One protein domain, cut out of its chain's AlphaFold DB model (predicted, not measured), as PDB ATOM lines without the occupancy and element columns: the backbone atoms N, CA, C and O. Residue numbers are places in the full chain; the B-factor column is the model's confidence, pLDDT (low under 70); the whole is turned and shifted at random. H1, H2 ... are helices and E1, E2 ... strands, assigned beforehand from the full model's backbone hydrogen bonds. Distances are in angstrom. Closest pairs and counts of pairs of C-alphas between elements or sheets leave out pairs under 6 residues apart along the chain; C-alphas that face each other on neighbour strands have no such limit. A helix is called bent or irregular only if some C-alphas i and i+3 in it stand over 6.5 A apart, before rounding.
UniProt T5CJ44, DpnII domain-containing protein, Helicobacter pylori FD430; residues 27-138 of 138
ATOM      1  N   TRP A  27      97.690 149.597 128.928       93.75
ATOM      2  CA  TRP A  27      98.211 148.680 129.945       93.75
ATOM      3  C   TRP A  27      98.780 147.388 129.353       93.75
ATOM      4  O   TRP A  27      99.751 146.849 129.884       93.75
ATOM      5  N   GLN A  28      98.199 146.887 128.257       94.12
ATOM      6  CA  GLN A  28      98.658 145.653 127.618       94.12
ATOM      7  C   GLN A  28     100.030 145.853 126.980       94.12
ATOM      8  O   GLN A  28     100.921 145.021 127.167       94.12
ATOM      9  N   LYS A  29     100.235 146.984 126.297       92.75
ATOM     10  CA  LYS A  29     101.545 147.371 125.768       92.75
ATOM     11  C   LYS A  29     102.579 147.524 126.885       92.75
ATOM     12  O   LYS A  29     103.648 146.926 126.784       92.75
ATOM     13  N   CYS A  30     102.267 148.262 127.955       93.44
ATOM     14  CA  CYS A  30     103.208 148.478 129.063       93.44
ATOM     15  C   CYS A  30     103.617 147.151 129.728       93.44
ATOM     16  O   CYS A  30     104.803 146.899 129.941       93.44
ATOM     17  N   LEU A  31     102.649 146.268 130.008       94.19
ATOM     18  CA  LEU A  31     102.914 144.948 130.586       94.19
ATOM     19  C   LEU A  31     103.746 144.070 129.652       94.19
ATOM     20  O   LEU A  31     104.678 143.411 130.111       94.19
ATOM     21  N   LYS A  32     103.441 144.067 128.350       95.19
ATOM     22  CA  LYS A  32     104.205 143.313 127.354       95.19
ATOM     23  C   LYS A  32     105.666 143.767 127.321       95.19
ATOM     24  O   LYS A  32     106.548 142.935 127.523       95.19
ATOM     25  N   ASN A  33     105.906 145.068 127.156       92.25
ATOM     26  CA  ASN A  33     107.250 145.646 127.108       92.25
ATOM     27  C   ASN A  33     108.047 145.312 128.374       92.25
ATOM     28  O   ASN A  33     109.165 144.804 128.302       92.25
ATOM     29  N   LYS A  34     107.440 145.517 129.549       94.06
ATOM     30  CA  LYS A  34     108.060 145.200 130.839       94.06
ATOM     31  C   LYS A  34     108.360 143.705 130.990       94.06
ATOM     32  O   LYS A  34     109.401 143.336 131.533       94.06
ATOM     33  N   ASN A  35     107.474 142.825 130.525       94.31
ATOM     34  CA  ASN A  35     107.667 141.379 130.631       94.31
ATOM     35  C   ASN A  35     108.827 140.883 129.759       94.31
ATOM     36  O   ASN A  35     109.588 140.033 130.225       94.31
ATOM     37  N   GLU A  36     109.020 141.450 128.564       95.38
ATOM     38  CA  GLU A  36     110.132 141.117 127.658       95.38
ATOM     39  C   GLU A  36     111.514 141.350 128.296       95.38
ATOM     40  O   GLU A  36     112.460 140.611 128.023       95.38
ATOM     41  N   ILE A  37     111.623 142.332 129.194       95.38
ATOM     42  CA  ILE A  37     112.873 142.703 129.879       95.38
ATOM     43  C   ILE A  37     112.929 142.286 131.356       95.38
ATOM     44  O   ILE A  37     113.952 142.481 132.012       95.38
ATOM     45  N   SER A  38     111.862 141.688 131.887       96.88
ATOM     46  CA  SER A  38     111.710 141.383 133.319       96.88
ATOM     47  C   SER A  38     112.849 140.539 133.899       96.88
ATOM     48  O   SER A  38     113.326 140.805 135.000       96.88
ATOM     49  N   ILE A  39     113.350 139.556 133.142       97.69
ATOM     50  CA  ILE A  39     114.481 138.715 133.560       97.69
ATOM     51  C   ILE A  39     115.740 139.565 133.763       97.69
ATOM     52  O   ILE A  39     116.438 139.389 134.761       97.69
ATOM     53  N   ALA A  40     116.021 140.498 132.849       97.62
ATOM     54  CA  ALA A  40     117.163 141.399 132.962       97.62
ATOM     55  C   ALA A  40     117.016 142.336 134.171       97.62
ATOM     56  O   ALA A  40     117.960 142.481 134.944       97.62
ATOM     57  N   LEU A  41     115.819 142.893 134.391       97.44
ATOM     58  CA  LEU A  41     115.529 143.751 135.548       97.44
ATOM     59  C   LEU A  41     115.673 142.999 136.879       97.44
ATOM     60  O   LEU A  41     116.280 143.522 137.808       97.44
ATOM     61  N   ASN A  42     115.220 141.744 136.949       97.50
ATOM     62  CA  ASN A  42     115.407 140.888 138.124       97.50
ATOM     63  C   ASN A  42     116.886 140.661 138.456       97.50
ATOM     64  O   ASN A  42     117.258 140.623 139.625       97.50
ATOM     65  N   HIS A  43     117.739 140.526 137.440       97.75
ATOM     66  CA  HIS A  43     119.182 140.417 137.646       97.75
ATOM     67  C   HIS A  43     119.776 141.752 138.103       97.75
ATOM     68  O   HIS A  43     120.577 141.771 139.030       97.75
ATOM     69  N   LEU A  44     119.350 142.877 137.518       97.50
ATOM     70  CA  LEU A  44     119.782 144.209 137.955       97.50
ATOM     71  C   LEU A  44     119.316 144.555 139.379       97.50
ATOM     72  O   LEU A  44     120.006 145.313 140.058       97.50
ATOM     73  N   ASN A  45     118.222 143.961 139.877       97.06
ATOM     74  CA  ASN A  45     117.801 144.103 141.278       97.06
ATOM     75  C   ASN A  45     118.893 143.652 142.267       97.06
ATOM     76  O   ASN A  45     118.916 144.131 143.397       97.06
ATOM     77  N   PHE A  46     119.852 142.812 141.853       96.56
ATOM     78  CA  PHE A  46     121.044 142.487 142.648       96.56
ATOM     79  C   PHE A  46     121.857 143.726 143.064       96.56
ATOM     80  O   PHE A  46     122.498 143.716 144.116       96.56
ATOM     81  N   LEU A  47     121.842 144.785 142.248       96.25
ATOM     82  CA  LEU A  47     122.566 146.031 142.502       96.25
ATOM     83  C   LEU A  47     121.814 146.967 143.462       96.25
ATOM     84  O   LEU A  47     122.424 147.881 144.017       96.25
ATOM     85  N   LEU A  48     120.512 146.749 143.684       96.44
ATOM     86  CA  LEU A  48     119.715 147.589 144.573       96.44
ATOM     87  C   LEU A  48     120.187 147.458 146.028       96.44
ATOM     88  O   LEU A  48     120.392 146.367 146.562       96.44
ATOM     89  N   GLY A  49     120.339 148.601 146.688       93.62
ATOM     90  CA  GLY A  49     120.719 148.713 148.092       93.62
ATOM     91  C   GLY A  49     122.182 148.402 148.408       93.62
ATOM     92  O   GLY A  49     122.520 148.356 149.598       93.62
ATOM     93  N   LYS A  50     123.028 148.208 147.383       95.06
ATOM     94  CA  LYS A  50     124.490 148.125 147.516       95.06
ATOM     95  C   LYS A  50     125.071 149.490 147.867       95.06
ATOM     96  O   LYS A  50     124.542 150.515 147.444       95.06
ATOM     97  N   SER A  51     126.152 149.507 148.643       93.69
ATOM     98  CA  SER A  51     126.874 150.752 148.908       93.69
ATOM     99  C   SER A  51     127.608 151.235 147.653       93.69
ATOM    100  O   SER A  51     127.958 150.437 146.780       93.69
ATOM    101  N   THR A  52     127.887 152.535 147.571       90.38
ATOM    102  CA  THR A  52     128.658 153.138 146.469       90.38
ATOM    103  C   THR A  52     130.031 152.478 146.303       90.38
ATOM    104  O   THR A  52     130.490 152.246 145.188       90.38
ATOM    105  N   GLN A  53     130.667 152.101 147.415       91.12
ATOM    106  CA  GLN A  53     131.972 151.440 147.441       91.12
ATOM    107  C   GLN A  53     131.924 150.021 146.849       91.12
ATOM    108  O   GLN A  53     132.893 149.572 146.239       91.12
ATOM    109  N   GLU A  54     130.805 149.312 147.015       95.06
ATOM    110  CA  GLU A  54     130.614 147.939 146.531       95.06
ATOM    111  C   GLU A  54     129.997 147.881 145.131       95.06
ATOM    112  O   GLU A  54     130.055 146.839 144.476       95.06
ATOM    113  N   LEU A  55     129.393 148.972 144.650       95.75
ATOM    114  CA  LEU A  55     128.636 148.964 143.403       95.75
ATOM    115  C   LEU A  55     129.499 148.516 142.220       95.75
ATOM    116  O   LEU A  55     129.079 147.648 141.457       95.75
ATOM    117  N   LYS A  56     130.731 149.028 142.105       96.81
ATOM    118  CA  LYS A  56     131.648 148.665 141.015       96.81
ATOM    119  C   LYS A  56     131.975 147.168 140.997       96.81
ATOM    120  O   LYS A  56     131.939 146.540 139.940       96.81
ATOM    121  N   SER A  57     132.271 146.575 142.156       97.44
ATOM    122  CA  SER A  57     132.566 145.139 142.238       97.44
ATOM    123  C   SER A  57     131.322 144.295 141.954       97.44
ATOM    124  O   SER A  57     131.418 143.307 141.229       97.44
ATOM    125  N   CYS A  58     130.147 144.722 142.428       97.38
ATOM    126  CA  CYS A  58     128.871 144.065 142.142       97.38
ATOM    127  C   CYS A  58     128.513 144.115 140.652       97.38
ATOM    128  O   CYS A  58     128.098 143.098 140.100       97.38
ATOM    129  N   VAL A  59     128.711 145.261 139.990       97.69
ATOM    130  CA  VAL A  59     128.529 145.415 138.538       97.69
ATOM    131  C   VAL A  59     129.439 144.449 137.798       97.69
ATOM    132  O   VAL A  59     128.958 143.690 136.964       97.69
ATOM    133  N   LYS A  60     130.728 144.405 138.148       97.81
ATOM    134  CA  LYS A  60     131.691 143.489 137.529       97.81
ATOM    135  C   LYS A  60     131.304 142.020 137.704       97.81
ATOM    136  O   LYS A  60     131.344 141.254 136.742       97.81
ATOM    137  N   SER A  61     130.908 141.621 138.913       97.88
ATOM    138  CA  SER A  61     130.427 140.264 139.188       97.88
ATOM    139  C   SER A  61     129.178 139.931 138.376       97.88
ATOM    140  O   SER A  61     129.140 138.897 137.717       97.88
ATOM    141  N   LEU A  62     128.180 140.818 138.362       97.94
ATOM    142  CA  LEU A  62     126.944 140.599 137.617       97.94
ATOM    143  C   LEU A  62     127.186 140.571 136.104       97.94
ATOM    144  O   LEU A  62     126.583 139.764 135.407       97.94
ATOM    145  N   PHE A  63     128.088 141.409 135.593       97.94
ATOM    146  CA  PHE A  63     128.438 141.439 134.174       97.94
ATOM    147  C   PHE A  63     129.104 140.140 133.732       97.94
ATOM    148  O   PHE A  63     128.823 139.645 132.645       97.94
ATOM    149  N   LYS A  64     129.947 139.552 134.587       97.31
ATOM    150  CA  LYS A  64     130.568 138.253 134.316       97.31
ATOM    151  C   LYS A  64     129.539 137.118 134.257       97.31
ATOM    152  O   LYS A  64     129.642 136.264 133.383       97.31
ATOM    153  N   GLU A  65     128.570 137.109 135.172       97.50
ATOM    154  CA  GLU A  65     127.562 136.042 135.266       97.50
ATOM    155  C   GLU A  65     126.435 136.197 134.232       97.50
ATOM    156  O   GLU A  65     126.006 135.230 133.604       97.50
ATOM    157  N   TYR A  66     125.943 137.421 134.033       97.25
ATOM    158  CA  TYR A  66     124.808 137.703 133.161       97.25
ATOM    159  C   TYR A  66     124.921 139.094 132.503       97.25
ATOM    160  O   TYR A  66     124.180 140.020 132.844       97.25
ATOM    161  N   PRO A  67     125.793 139.261 131.489       96.06
ATOM    162  CA  PRO A  67     126.027 140.561 130.844       96.06
ATOM    163  C   PRO A  67     124.771 141.115 130.156       96.06
ATOM    164  O   PRO A  67     124.567 142.324 130.075       96.06
ATOM    165  N   LYS A  68     123.864 140.228 129.723       95.88
ATOM    166  CA  LYS A  68     122.593 140.597 129.083       95.88
ATOM    167  C   LYS A  68     121.687 141.448 129.980       95.88
ATOM    168  O   LYS A  68     120.840 142.153 129.435       95.88
ATOM    169  N   ALA A  69     121.869 141.426 131.309       97.12
ATOM    170  CA  ALA A  69     121.144 142.309 132.228       97.12
ATOM    171  C   ALA A  69     121.333 143.787 131.880       97.12
ATOM    172  O   ALA A  69     120.400 144.567 132.008       97.12
ATOM    173  N   PHE A  70     122.512 144.186 131.408       97.06
ATOM    174  CA  PHE A  70     122.836 145.598 131.211       97.06
ATOM    175  C   PHE A  70     122.284 146.179 129.906       97.06
ATOM    176  O   PHE A  70     122.189 147.393 129.761       97.06
ATOM    177  N   ASN A  71     121.790 145.328 129.000       94.12
ATOM    178  CA  ASN A  71     121.183 145.750 127.734       94.12
ATOM    179  C   ASN A  71     119.869 146.527 127.898       94.12
ATOM    180  O   ASN A  71     119.307 146.957 126.891       94.12
ATOM    181  N   VAL A  72     119.341 146.647 129.119       95.44
ATOM    182  CA  VAL A  72     118.101 147.379 129.427       95.44
ATOM    183  C   VAL A  72     118.360 148.657 130.228       95.44
ATOM    184  O   VAL A  72     117.415 149.358 130.574       95.44
ATOM    185  N   LEU A  73     119.627 149.001 130.497       95.81
ATOM    186  CA  LEU A  73     119.990 150.210 131.243       95.81
ATOM    187  C   LEU A  73     119.490 151.500 130.573       95.81
ATOM    188  O   LEU A  73     119.118 152.438 131.272       95.81
ATOM    189  N   ASN A  74     119.419 151.538 129.238       94.62
ATOM    190  CA  ASN A  74     118.855 152.674 128.501       94.62
ATOM    191  C   ASN A  74     117.386 152.949 128.875       94.62
ATOM    192  O   ASN A  74     116.952 154.097 128.884       94.62
ATOM    193  N   ILE A  75     116.624 151.916 129.242       94.50
ATOM    194  CA  ILE A  75     115.215 152.059 129.629       94.50
ATOM    195  C   ILE A  75     115.104 152.752 130.990       94.50
ATOM    196  O   ILE A  75     114.215 153.575 131.181       94.50
ATOM    197  N   LEU A  76     116.046 152.501 131.910       94.62
ATOM    198  CA  LEU A  76     116.074 153.146 133.231       94.62
ATOM    199  C   LEU A  76     116.265 154.667 133.155       94.62
ATOM    200  O   LEU A  76     115.895 155.368 134.091       94.62
ATOM    201  N   ILE A  77     116.815 155.167 132.045       93.56
ATOM    202  CA  ILE A  77     116.964 156.599 131.755       93.56
ATOM    203  C   ILE A  77     115.929 157.105 130.736       93.56
ATOM    204  O   ILE A  77     116.111 158.165 130.147       93.56
ATOM    205  N   ALA A  78     114.852 156.345 130.516       93.19
ATOM    206  CA  ALA A  78     113.760 156.667 129.597       93.19
ATOM    207  C   ALA A  78     114.177 156.853 128.120       93.19
ATOM    208  O   ALA A  78     113.514 157.561 127.363       93.19
ATOM    209  N   VAL A  79     115.244 156.177 127.677       92.81
ATOM    210  CA  VAL A  79     115.698 156.182 126.278       92.81
ATOM    211  C   VAL A  79     115.257 154.896 125.580       92.81
ATOM    212  O   VAL A  79     115.639 153.797 125.984       92.81
ATOM    213  N   ARG A  80     114.469 155.019 124.502       86.44
ATOM    214  CA  ARG A  80     113.970 153.871 123.717       86.44
ATOM    215  C   ARG A  80     114.990 153.349 122.704       86.44
ATOM    216  O   ARG A  80     115.151 152.135 122.589       86.44
ATOM    217  N   ASP A  81     115.667 154.244 121.984       89.50
ATOM    218  CA  ASP A  81     116.643 153.858 120.963       89.50
ATOM    219  C   ASP A  81     118.035 153.660 121.575       89.50
ATOM    220  O   ASP A  81     118.633 154.563 122.150       89.50
ATOM    221  N   LYS A  82     118.574 152.448 121.439       85.88
ATOM    222  CA  LYS A  82     119.916 152.098 121.928       85.88
ATOM    223  C   LYS A  82     121.024 152.596 120.999       85.88
ATOM    224  O   LYS A  82     122.194 152.543 121.374       85.88
ATOM    225  N   ASN A  83     120.667 153.035 119.796       90.38
ATOM    226  CA  ASN A  83     121.589 153.586 118.810       90.38
ATOM    227  C   ASN A  83     121.717 155.108 118.913       90.38
ATOM    228  O   ASN A  83     122.459 155.693 118.125       90.38
ATOM    229  N   GLU A  84     121.029 155.735 119.875       91.75
ATOM    230  CA  GLU A  84     121.173 157.159 120.161       91.75
ATOM    231  C   GLU A  84     122.660 157.504 120.334       91.75
ATOM    232  O   GLU A  84     123.400 156.805 121.039       91.75
ATOM    233  N   ILE A  85     123.108 158.560 119.659       91.62
ATOM    234  CA  ILE A  85     124.500 159.000 119.714       91.62
ATOM    235  C   ILE A  85     124.664 159.900 120.937       91.62
ATOM    236  O   ILE A  85     124.021 160.942 121.042       91.62
ATOM    237  N   VAL A  86     125.559 159.516 121.841       91.12
ATOM    238  CA  VAL A  86     125.903 160.282 123.038       91.12
ATOM    239  C   VAL A  86     127.309 160.852 122.955       91.12
ATOM    240  O   VAL A  86     128.188 160.310 122.283       91.12
ATOM    241  N   LEU A  87     127.497 161.967 123.654       91.00
ATOM    242  CA  LEU A  87     128.778 162.636 123.807       91.00
ATOM    243  C   LEU A  87     129.442 162.156 125.103       91.00
ATOM    244  O   LEU A  87     128.828 162.238 126.169       91.00
ATOM    245  N   ASP A  88     130.678 161.671 125.025       83.94
ATOM    246  CA  ASP A  88     131.461 161.356 126.221       83.94
ATOM    247  C   ASP A  88     132.042 162.625 126.880       83.94
ATOM    248  O   ASP A  88     131.945 163.742 126.367       83.94
ATOM    249  N   ALA A  89     132.704 162.452 128.028       79.12
ATOM    250  CA  ALA A  89     133.349 163.550 128.753       79.12
ATOM    251  C   ALA A  89     134.507 164.221 127.980       79.12
ATOM    252  O   ALA A  89     134.934 165.310 128.354       79.12
ATOM    253  N   ASN A  90     135.014 163.583 126.922       83.50
ATOM    254  CA  ASN A  90     136.095 164.083 126.077       83.50
ATOM    255  C   ASN A  90     135.575 164.722 124.774       83.50
ATOM    256  O   ASN A  90     136.381 165.170 123.960       83.50
ATOM    257  N   GLY A  91     134.256 164.768 124.558       87.06
ATOM    258  CA  GLY A  91     133.645 165.312 123.345       87.06
ATOM    259  C   GLY A  91     133.576 164.337 122.163       87.06
ATOM    260  O   GLY A  91     133.329 164.766 121.038       87.06
ATOM    261  N   ASN A  92     133.788 163.041 122.388       88.88
ATOM    262  CA  ASN A  92     133.673 162.011 121.359       88.88
ATOM    263  C   ASN A  92     132.242 161.475 121.263       88.88
ATOM    264  O   ASN A  92     131.552 161.315 122.270       88.88
ATOM    265  N   PHE A  93     131.825 161.140 120.043       90.62
ATOM    266  CA  PHE A  93     130.511 160.569 119.761       90.62
ATOM    267  C   PHE A  93     130.553 159.043 119.809       90.62
ATOM    268  O   PHE A  93     131.324 158.415 119.081       90.62
ATOM    269  N   TYR A  94     129.670 158.448 120.608       88.06
ATOM    270  CA  TYR A  94     129.507 157.001 120.697       88.06
ATOM    271  C   TYR A  94     128.032 156.613 120.666       88.06
ATOM    272  O   TYR A  94     127.203 157.329 121.221       88.06
ATOM    273  N   PRO A  95     127.673 155.467 120.070       91.69
ATOM    274  CA  PRO A  95     126.330 154.941 120.230       91.69
ATOM    275  C   PRO A  95     126.130 154.452 121.672       91.69
ATOM    276  O   PRO A  95     127.029 153.834 122.255       91.69
ATOM    277  N   LEU A  96     124.947 154.696 122.239       92.62
ATOM    278  CA  LEU A  96     124.620 154.383 123.633       92.62
ATOM    279  C   LEU A  96     124.901 152.916 123.989       92.62
ATOM    280  O   LEU A  96     125.488 152.634 125.033       92.62
ATOM    281  N   TYR A  97     124.544 151.979 123.103       92.69
ATOM    282  CA  TYR A  97     124.752 150.546 123.334       92.69
ATOM    283  C   TYR A  97     126.221 150.171 123.576       92.69
ATOM    284  O   TYR A  97     126.483 149.169 124.240       92.69
ATOM    285  N   SER A  98     127.182 150.961 123.079       93.50
ATOM    286  CA  SER A  98     128.614 150.673 123.247       93.50
ATOM    287  C   SER A  98     129.073 150.756 124.705       93.50
ATOM    288  O   SER A  98     130.129 150.220 125.053       93.50
ATOM    289  N   TYR A  99     128.281 151.391 125.577       94.06
ATOM    290  CA  TYR A  99     128.519 151.397 127.018       94.06
ATOM    291  C   TYR A  99     128.197 150.054 127.681       94.06
ATOM    292  O   TYR A  99     128.676 149.792 128.779       94.06
ATOM    293  N   PHE A 100     127.426 149.185 127.026       94.94
ATOM    294  CA  PHE A 100     126.988 147.901 127.584       94.94
ATOM    295  C   PHE A 100     127.915 146.733 127.210       94.94
ATOM    296  O   PHE A 100     127.643 145.587 127.556       94.94
ATOM    297  N   GLU A 101     129.018 147.010 126.511       93.69
ATOM    298  CA  GLU A 101     129.940 145.995 125.986       93.69
ATOM    299  C   GLU A 101     130.956 145.479 127.016       93.69
ATOM    300  O   GLU A 101     131.506 144.394 126.837       93.69
ATOM    301  N   ASN A 102     131.231 146.233 128.084       94.94
ATOM    302  CA  ASN A 102     132.144 145.812 129.150       94.94
ATOM    303  C   ASN A 102     131.751 146.394 130.514       94.94
ATOM    304  O   ASN A 102     131.074 147.419 130.588       94.94
ATOM    305  N   ASP A 103     132.209 145.753 131.589       95.94
ATOM    306  CA  ASP A 103     131.857 146.107 132.966       95.94
ATOM    307  C   ASP A 103     132.297 147.522 133.362       95.94
ATOM    308  O   ASP A 103     131.568 148.214 134.074       95.94
ATOM    309  N   GLU A 104     133.447 147.986 132.870       95.75
ATOM    310  CA  GLU A 104     133.967 149.317 133.194       95.75
ATOM    311  C   GLU A 104     133.109 150.423 132.561       95.75
ATOM    312  O   GLU A 104     132.716 151.367 133.245       95.75
ATOM    313  N   LYS A 105     132.744 150.282 131.282       95.00
ATOM    314  CA  LYS A 105     131.846 151.212 130.590       95.00
ATOM    315  C   LYS A 105     130.431 151.170 131.163       95.00
ATOM    316  O   LYS A 105     129.799 152.216 131.275       95.00
ATOM    317  N   VAL A 106     129.944 149.996 131.569       96.81
ATOM    318  CA  VAL A 106     128.654 149.870 132.262       96.81
ATOM    319  C   VAL A 106     128.679 150.659 133.567       96.81
ATOM    320  O   VAL A 106     127.759 151.424 133.845       96.81
ATOM    321  N   TYR A 107     129.737 150.506 134.365       96.69
ATOM    322  CA  TYR A 107     129.882 151.264 135.601       96.69
ATOM    323  C   TYR A 107     129.978 152.773 135.326       96.69
ATOM    324  O   TYR A 107     129.268 153.557 135.954       96.69
ATOM    325  N   GLN A 108     130.761 153.176 134.321       94.94
ATOM    326  CA  GLN A 108     130.843 154.567 133.877       94.94
ATOM    327  C   GLN A 108     129.468 155.123 133.486       94.94
ATOM    328  O   GLN A 108     129.120 156.228 133.901       94.94
ATOM    329  N   PHE A 109     128.669 154.363 132.733       95.00
ATOM    330  CA  PHE A 109     127.305 154.736 132.369       95.00
ATOM    331  C   PHE A 109     126.437 154.957 133.611       95.00
ATOM    332  O   PHE A 109     125.751 155.974 133.710       95.00
ATOM    333  N   ILE A 110     126.487 154.043 134.583       95.75
ATOM    334  CA  ILE A 110     125.709 154.139 135.827       95.75
ATOM    335  C   ILE A 110     126.068 155.409 136.613       95.75
ATOM    336  O   ILE A 110     125.172 156.093 137.113       95.75
ATOM    337  N   CYS A 111     127.353 155.765 136.684       94.38
ATOM    338  CA  CYS A 111     127.796 156.991 137.345       94.38
ATOM    339  C   CYS A 111     127.387 158.250 136.563       94.38
ATOM    340  O   CYS A 111     126.820 159.173 137.142       94.38
ATOM    341  N   GLN A 112     127.633 158.293 135.249       93.50
ATOM    342  CA  GLN A 112     127.368 159.477 134.418       93.50
ATOM    343  C   GLN A 112     125.873 159.792 134.277       93.50
ATOM    344  O   GLN A 112     125.501 160.955 134.155       93.50
ATOM    345  N   THR A 113     125.016 158.774 134.325       93.44
ATOM    346  CA  THR A 113     123.553 158.937 134.265       93.44
ATOM    347  C   THR A 113     122.911 159.227 135.622       93.44
ATOM    348  O   THR A 113     121.717 159.510 135.686       93.44
ATOM    349  N   GLY A 114     123.667 159.134 136.721       93.31
ATOM    350  CA  GLY A 114     123.134 159.257 138.080       93.31
ATOM    351  C   GLY A 114     122.364 158.024 138.572       93.31
ATOM    352  O   GLY A 114     121.833 158.044 139.684       93.31
ATOM    353  N   LEU A 115     122.334 156.927 137.803       95.12
ATOM    354  CA  LEU A 115     121.707 155.669 138.223       95.12
ATOM    355  C   LEU A 115     122.352 155.073 139.474       95.12
ATOM    356  O   LEU A 115     121.682 154.342 140.197       95.12
ATOM    357  N   GLU A 116     123.610 155.404 139.767       94.94
ATOM    358  CA  GLU A 116     124.263 155.041 141.030       94.94
ATOM    359  C   GLU A 116     123.393 155.396 142.243       94.94
ATOM    360  O   GLU A 116     123.196 154.565 143.127       94.94
ATOM    361  N   GLN A 117     122.787 156.586 142.247       91.81
ATOM    362  CA  GLN A 117     121.866 156.986 143.304       91.81
ATOM    363  C   GLN A 117     120.632 156.071 143.305       91.81
ATOM    364  O   GLN A 117     120.273 155.492 144.324       91.81
ATOM    365  N   ILE A 118     120.006 155.832 142.155       92.56
ATOM    366  CA  ILE A 118     118.830 154.951 142.084       92.56
ATOM    367  C   ILE A 118     119.127 153.554 142.653       92.56
ATOM    368  O   ILE A 118     118.311 153.017 143.406       92.56
ATOM    369  N   PHE A 119     120.312 153.007 142.372       94.19
ATOM    370  CA  PHE A 119     120.745 151.725 142.917       94.19
ATOM    371  C   PHE A 119     121.038 151.778 144.424       94.19
ATOM    372  O   PHE A 119     120.595 150.897 145.159       94.19
ATOM    373  N   CYS A 120     121.742 152.799 144.914       91.94
ATOM    374  CA  CYS A 120     122.223 152.848 146.297       91.94
ATOM    375  C   CYS A 120     121.183 153.357 147.312       91.94
ATOM    376  O   CYS A 120     121.185 152.923 148.466       91.94
ATOM    377  N   ASN A 121     120.263 154.240 146.909       86.50
ATOM    378  CA  ASN A 121     119.402 155.008 147.822       86.50
ATOM    379  C   ASN A 121     118.341 154.173 148.557       86.50
ATOM    380  O   ASN A 121     117.647 154.703 149.422       86.50
ATOM    381  N   ARG A 122     118.150 152.896 148.186       85.44
ATOM    382  CA  ARG A 122     117.095 151.983 148.690       85.44
ATOM    383  C   ARG A 122     115.648 152.482 148.534       85.44
ATOM    384  O   ARG A 122     114.725 151.817 149.000       85.44
ATOM    385  N   ASN A 123     115.437 153.612 147.857       90.12
ATOM    386  CA  ASN A 123     114.109 154.142 147.541       90.12
ATOM    387  C   ASN A 123     113.367 153.228 146.558       90.12
ATOM    388  O   ASN A 123     112.165 153.014 146.697       90.12
ATOM    389  N   ILE A 124     114.096 152.670 145.589       93.00
ATOM    390  CA  ILE A 124     113.581 151.674 144.654       93.00
ATOM    391  C   ILE A 124     113.877 150.282 145.206       93.00
ATOM    392  O   ILE A 124     115.012 149.976 145.571       93.00
ATOM    393  N   LYS A 125     112.833 149.454 145.288       92.25
ATOM    394  CA  LYS A 125     112.905 148.077 145.801       92.25
ATOM    395  C   LYS A 125     112.807 147.024 144.702       92.25
ATOM    396  O   LYS A 125     113.289 145.916 144.898       92.25
ATOM    397  N   ASP A 126     112.213 147.385 143.569       95.88
ATOM    398  CA  ASP A 126     112.118 146.532 142.392       95.88
ATOM    399  C   ASP A 126     112.180 147.390 141.122       95.88
ATOM    400  O   ASP A 126     111.384 148.314 140.926       95.88
ATOM    401  N   LEU A 127     113.140 147.090 140.251       96.38
ATOM    402  CA  LEU A 127     113.273 147.741 138.955       96.38
ATOM    403  C   LEU A 127     112.139 147.391 137.990       96.38
ATOM    404  O   LEU A 127     111.864 148.177 137.090       96.38
ATOM    405  N   ASN A 128     111.463 146.254 138.161       96.38
ATOM    406  CA  ASN A 128     110.279 145.916 137.372       96.38
ATOM    407  C   ASN A 128     109.164 146.935 137.581       96.38
ATOM    408  O   ASN A 128     108.559 147.369 136.603       96.38
ATOM    409  N   ASP A 129     108.922 147.327 138.831       95.06
ATOM    410  CA  ASP A 129     107.888 148.302 139.176       95.06
ATOM    411  C   ASP A 129     108.299 149.711 138.735       95.06
ATOM    412  O   ASP A 129     107.489 150.462 138.190       95.06
ATOM    413  N   PHE A 130     109.583 150.050 138.893       94.94
ATOM    414  CA  PHE A 130     110.134 151.317 138.413       94.94
ATOM    415  C   PHE A 130     109.995 151.465 136.890       94.94
ATOM    416  O   PHE A 130     109.470 152.468 136.408       94.94
ATOM    417  N   VAL A 131     110.408 150.449 136.127       94.81
ATOM    418  CA  VAL A 131     110.306 150.458 134.662       94.81
ATOM    419  C   VAL A 131     108.861 150.395 134.196       94.81
ATOM    420  O   VAL A 131     108.523 151.044 133.213       94.81
ATOM    421  N   PHE A 132     107.980 149.693 134.912       94.62
ATOM    422  CA  PHE A 132     106.553 149.738 134.609       94.62
ATOM    423  C   PHE A 132     106.008 151.173 134.674       94.62
ATOM    424  O   PHE A 132     105.280 151.588 133.775       94.62
ATOM    425  N   GLY A 133     106.427 151.967 135.667       93.19
ATOM    426  CA  GLY A 133     106.106 153.395 135.734       93.19
ATOM    427  C   GLY A 133     106.656 154.205 134.552       93.19
ATOM    428  O   GLY A 133     105.950 155.059 134.016       93.19
ATOM    429  N   ILE A 134     107.881 153.911 134.102       92.62
ATOM    430  CA  ILE A 134     108.482 154.553 132.920       92.62
ATOM    431  C   ILE A 134     107.699 154.207 131.643       92.62
ATOM    432  O   ILE A 134     107.395 155.099 130.856       92.62
ATOM    433  N   GLU A 135     107.319 152.942 131.451       91.44
ATOM    434  CA  GLU A 135     106.543 152.487 130.286       91.44
ATOM    435  C   GLU A 135     105.153 153.126 130.205       91.44
ATOM    436  O   GLU A 135     104.615 153.271 129.112       91.44
ATOM    437  N   VAL A 136     104.565 153.500 131.344       90.88
ATOM    438  CA  VAL A 136     103.300 154.252 131.388       90.88
ATOM    439  C   VAL A 136     103.506 155.713 130.972       90.88
ATOM    440  O   VAL A 136     102.607 156.312 130.384       90.88
ATOM    441  N   GLY A 137     104.672 156.295 131.269       85.44
ATOM    442  CA  GLY A 137     104.992 157.687 130.936       85.44
ATOM    443  C   GLY A 137     105.491 157.920 129.503       85.44
ATOM    444  O   GLY A 137     105.373 159.041 129.009       85.44
ATOM    445  N   LEU A 138     106.052 156.895 128.851       78.12
ATOM    446  CA  LEU A 138     106.652 156.952 127.507       78.12
ATOM    447  C   LEU A 138     105.680 156.614 126.365       78.12
ATOM    448  O   LEU A 138     105.890 157.099 125.228       78.12
TER     449      LEU A 138
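This is residues 27 to 138 of the 138 residues of the protein "DpnII domain-containing protein" of Helicobacter pylori FD430 (UniProt T5CJ44). A cluster of mostly crossing helices gathers round H3 in the middle: H1b, H4 and H7 pack on H3, while H2 packs on H1b and H5. The longest axis runs from one end where H1a, the first arm of a bent helix, packs on H7, to the other where the small hairpin of E1 and E2 makes a tip, joined to the cluster through H4. The printed part has 112 residues, with seven named helices and two named strands in the order H1, H2, H3, E1, E2, H4, H5, H6, H7, and the one sheet, E1 - E2, is antiparallel. The class is mostly helix, and the whole is compact, with a radius of gyration of the C-alphas of 13.6 A and spans of 41 by 30 by 24 A.

Find C-alpha 27 at (98.211, 148.680, 129.945), where H1, residues 27 to 47, begins. By its hydrogen bonds it was assigned as one helix, but it is bent: C-alphas 36 and 39 are 7.7 A apart. Its arms are H1a, residues 27 to 36, 14.3 A long, and H1b, residues 39 to 47, 14.1 A long. Go on to H2, residues 52 to 65 and 20.5 A long, which is irregular, with C-alphas 53 and 56 at 7.0 A. H3, residues 67 to 76 and 16.2 A long, is irregular too, with C-alphas 71 and 74 at 7.3 A. E1 is residues 85 to 87, and C-alpha 85 stands at (124.500, 159.000, 119.714); E2 is residues 93 to 95. Then come H4, residues 96 to 100; H5, residues 103 to 112 and 14.2 A long; and H6, residues 115 to 120. H7, residues 127 to 137, runs 15.2 A and ends with C-alpha 137 at (104.992, 157.687, 130.936).

Start at H1a: it touches H7 at a steep tilt of 40 degrees, opposite ways, and the closest C-alphas, those of Cys 30 and Glu 135, are 5.4 A apart. Past the bend, H1b touches H3 about perpendicular, at 87 degrees, with the C-alphas of Ala 40 and Ala 69 closest at 4.1 A. H1b and H2 form a helical hairpin, touching at a shallow tilt of 34 degrees, only just short of steep, with the C-alphas of Leu 47 and Cys 58 closest at 6.6 A. H2 touches H5 at a steep tilt of 41 degrees, opposite ways, where the C-alphas of Lys 60 and Asp 103 come closest at 5.3 A. With residues 52 to 55 alone H2 only just touches H6, with 3 pairs of C-alphas within 8 A, those of Thr 52 and Cys 120 closest at 6.4 A. H3 touches H7, closest at the C-alphas of Leu 76 and Val 131, 6.5 A, and H4, closest at those of Phe 70 and Phe 100, 6.0 A. H4 and H5 touch only at the corner, closest at the C-alphas of Tyr 99 and Lys 105, 4.9 A. In the hairpin of E1 and E2, look for N 86 and O 94 at 2.8 A and N 94 and O 86 at 2.9 A. Every O i to N i+4 pair is within hydrogen-bond range in H1a, H5, H6 and H7; H1b has 3 of 5, H2 8 of 10, H3 0 of 6 with 5 of 7 O i to N i+3 pairs, and H4 0 of 1 with 2 of 2. H5 and H7 are apart.

The two C-alphas farthest apart, those of Gln 28 and Asn 90, are 41.8 A from each other. The printed part runs from residue 27 to residue 138, the chain's last, and has no cut. No link is long; H3 to E1 and H6 to H7 are short, the others tight. The mean pLDDT of the printed part is 93.6, and no printed residue is under 70.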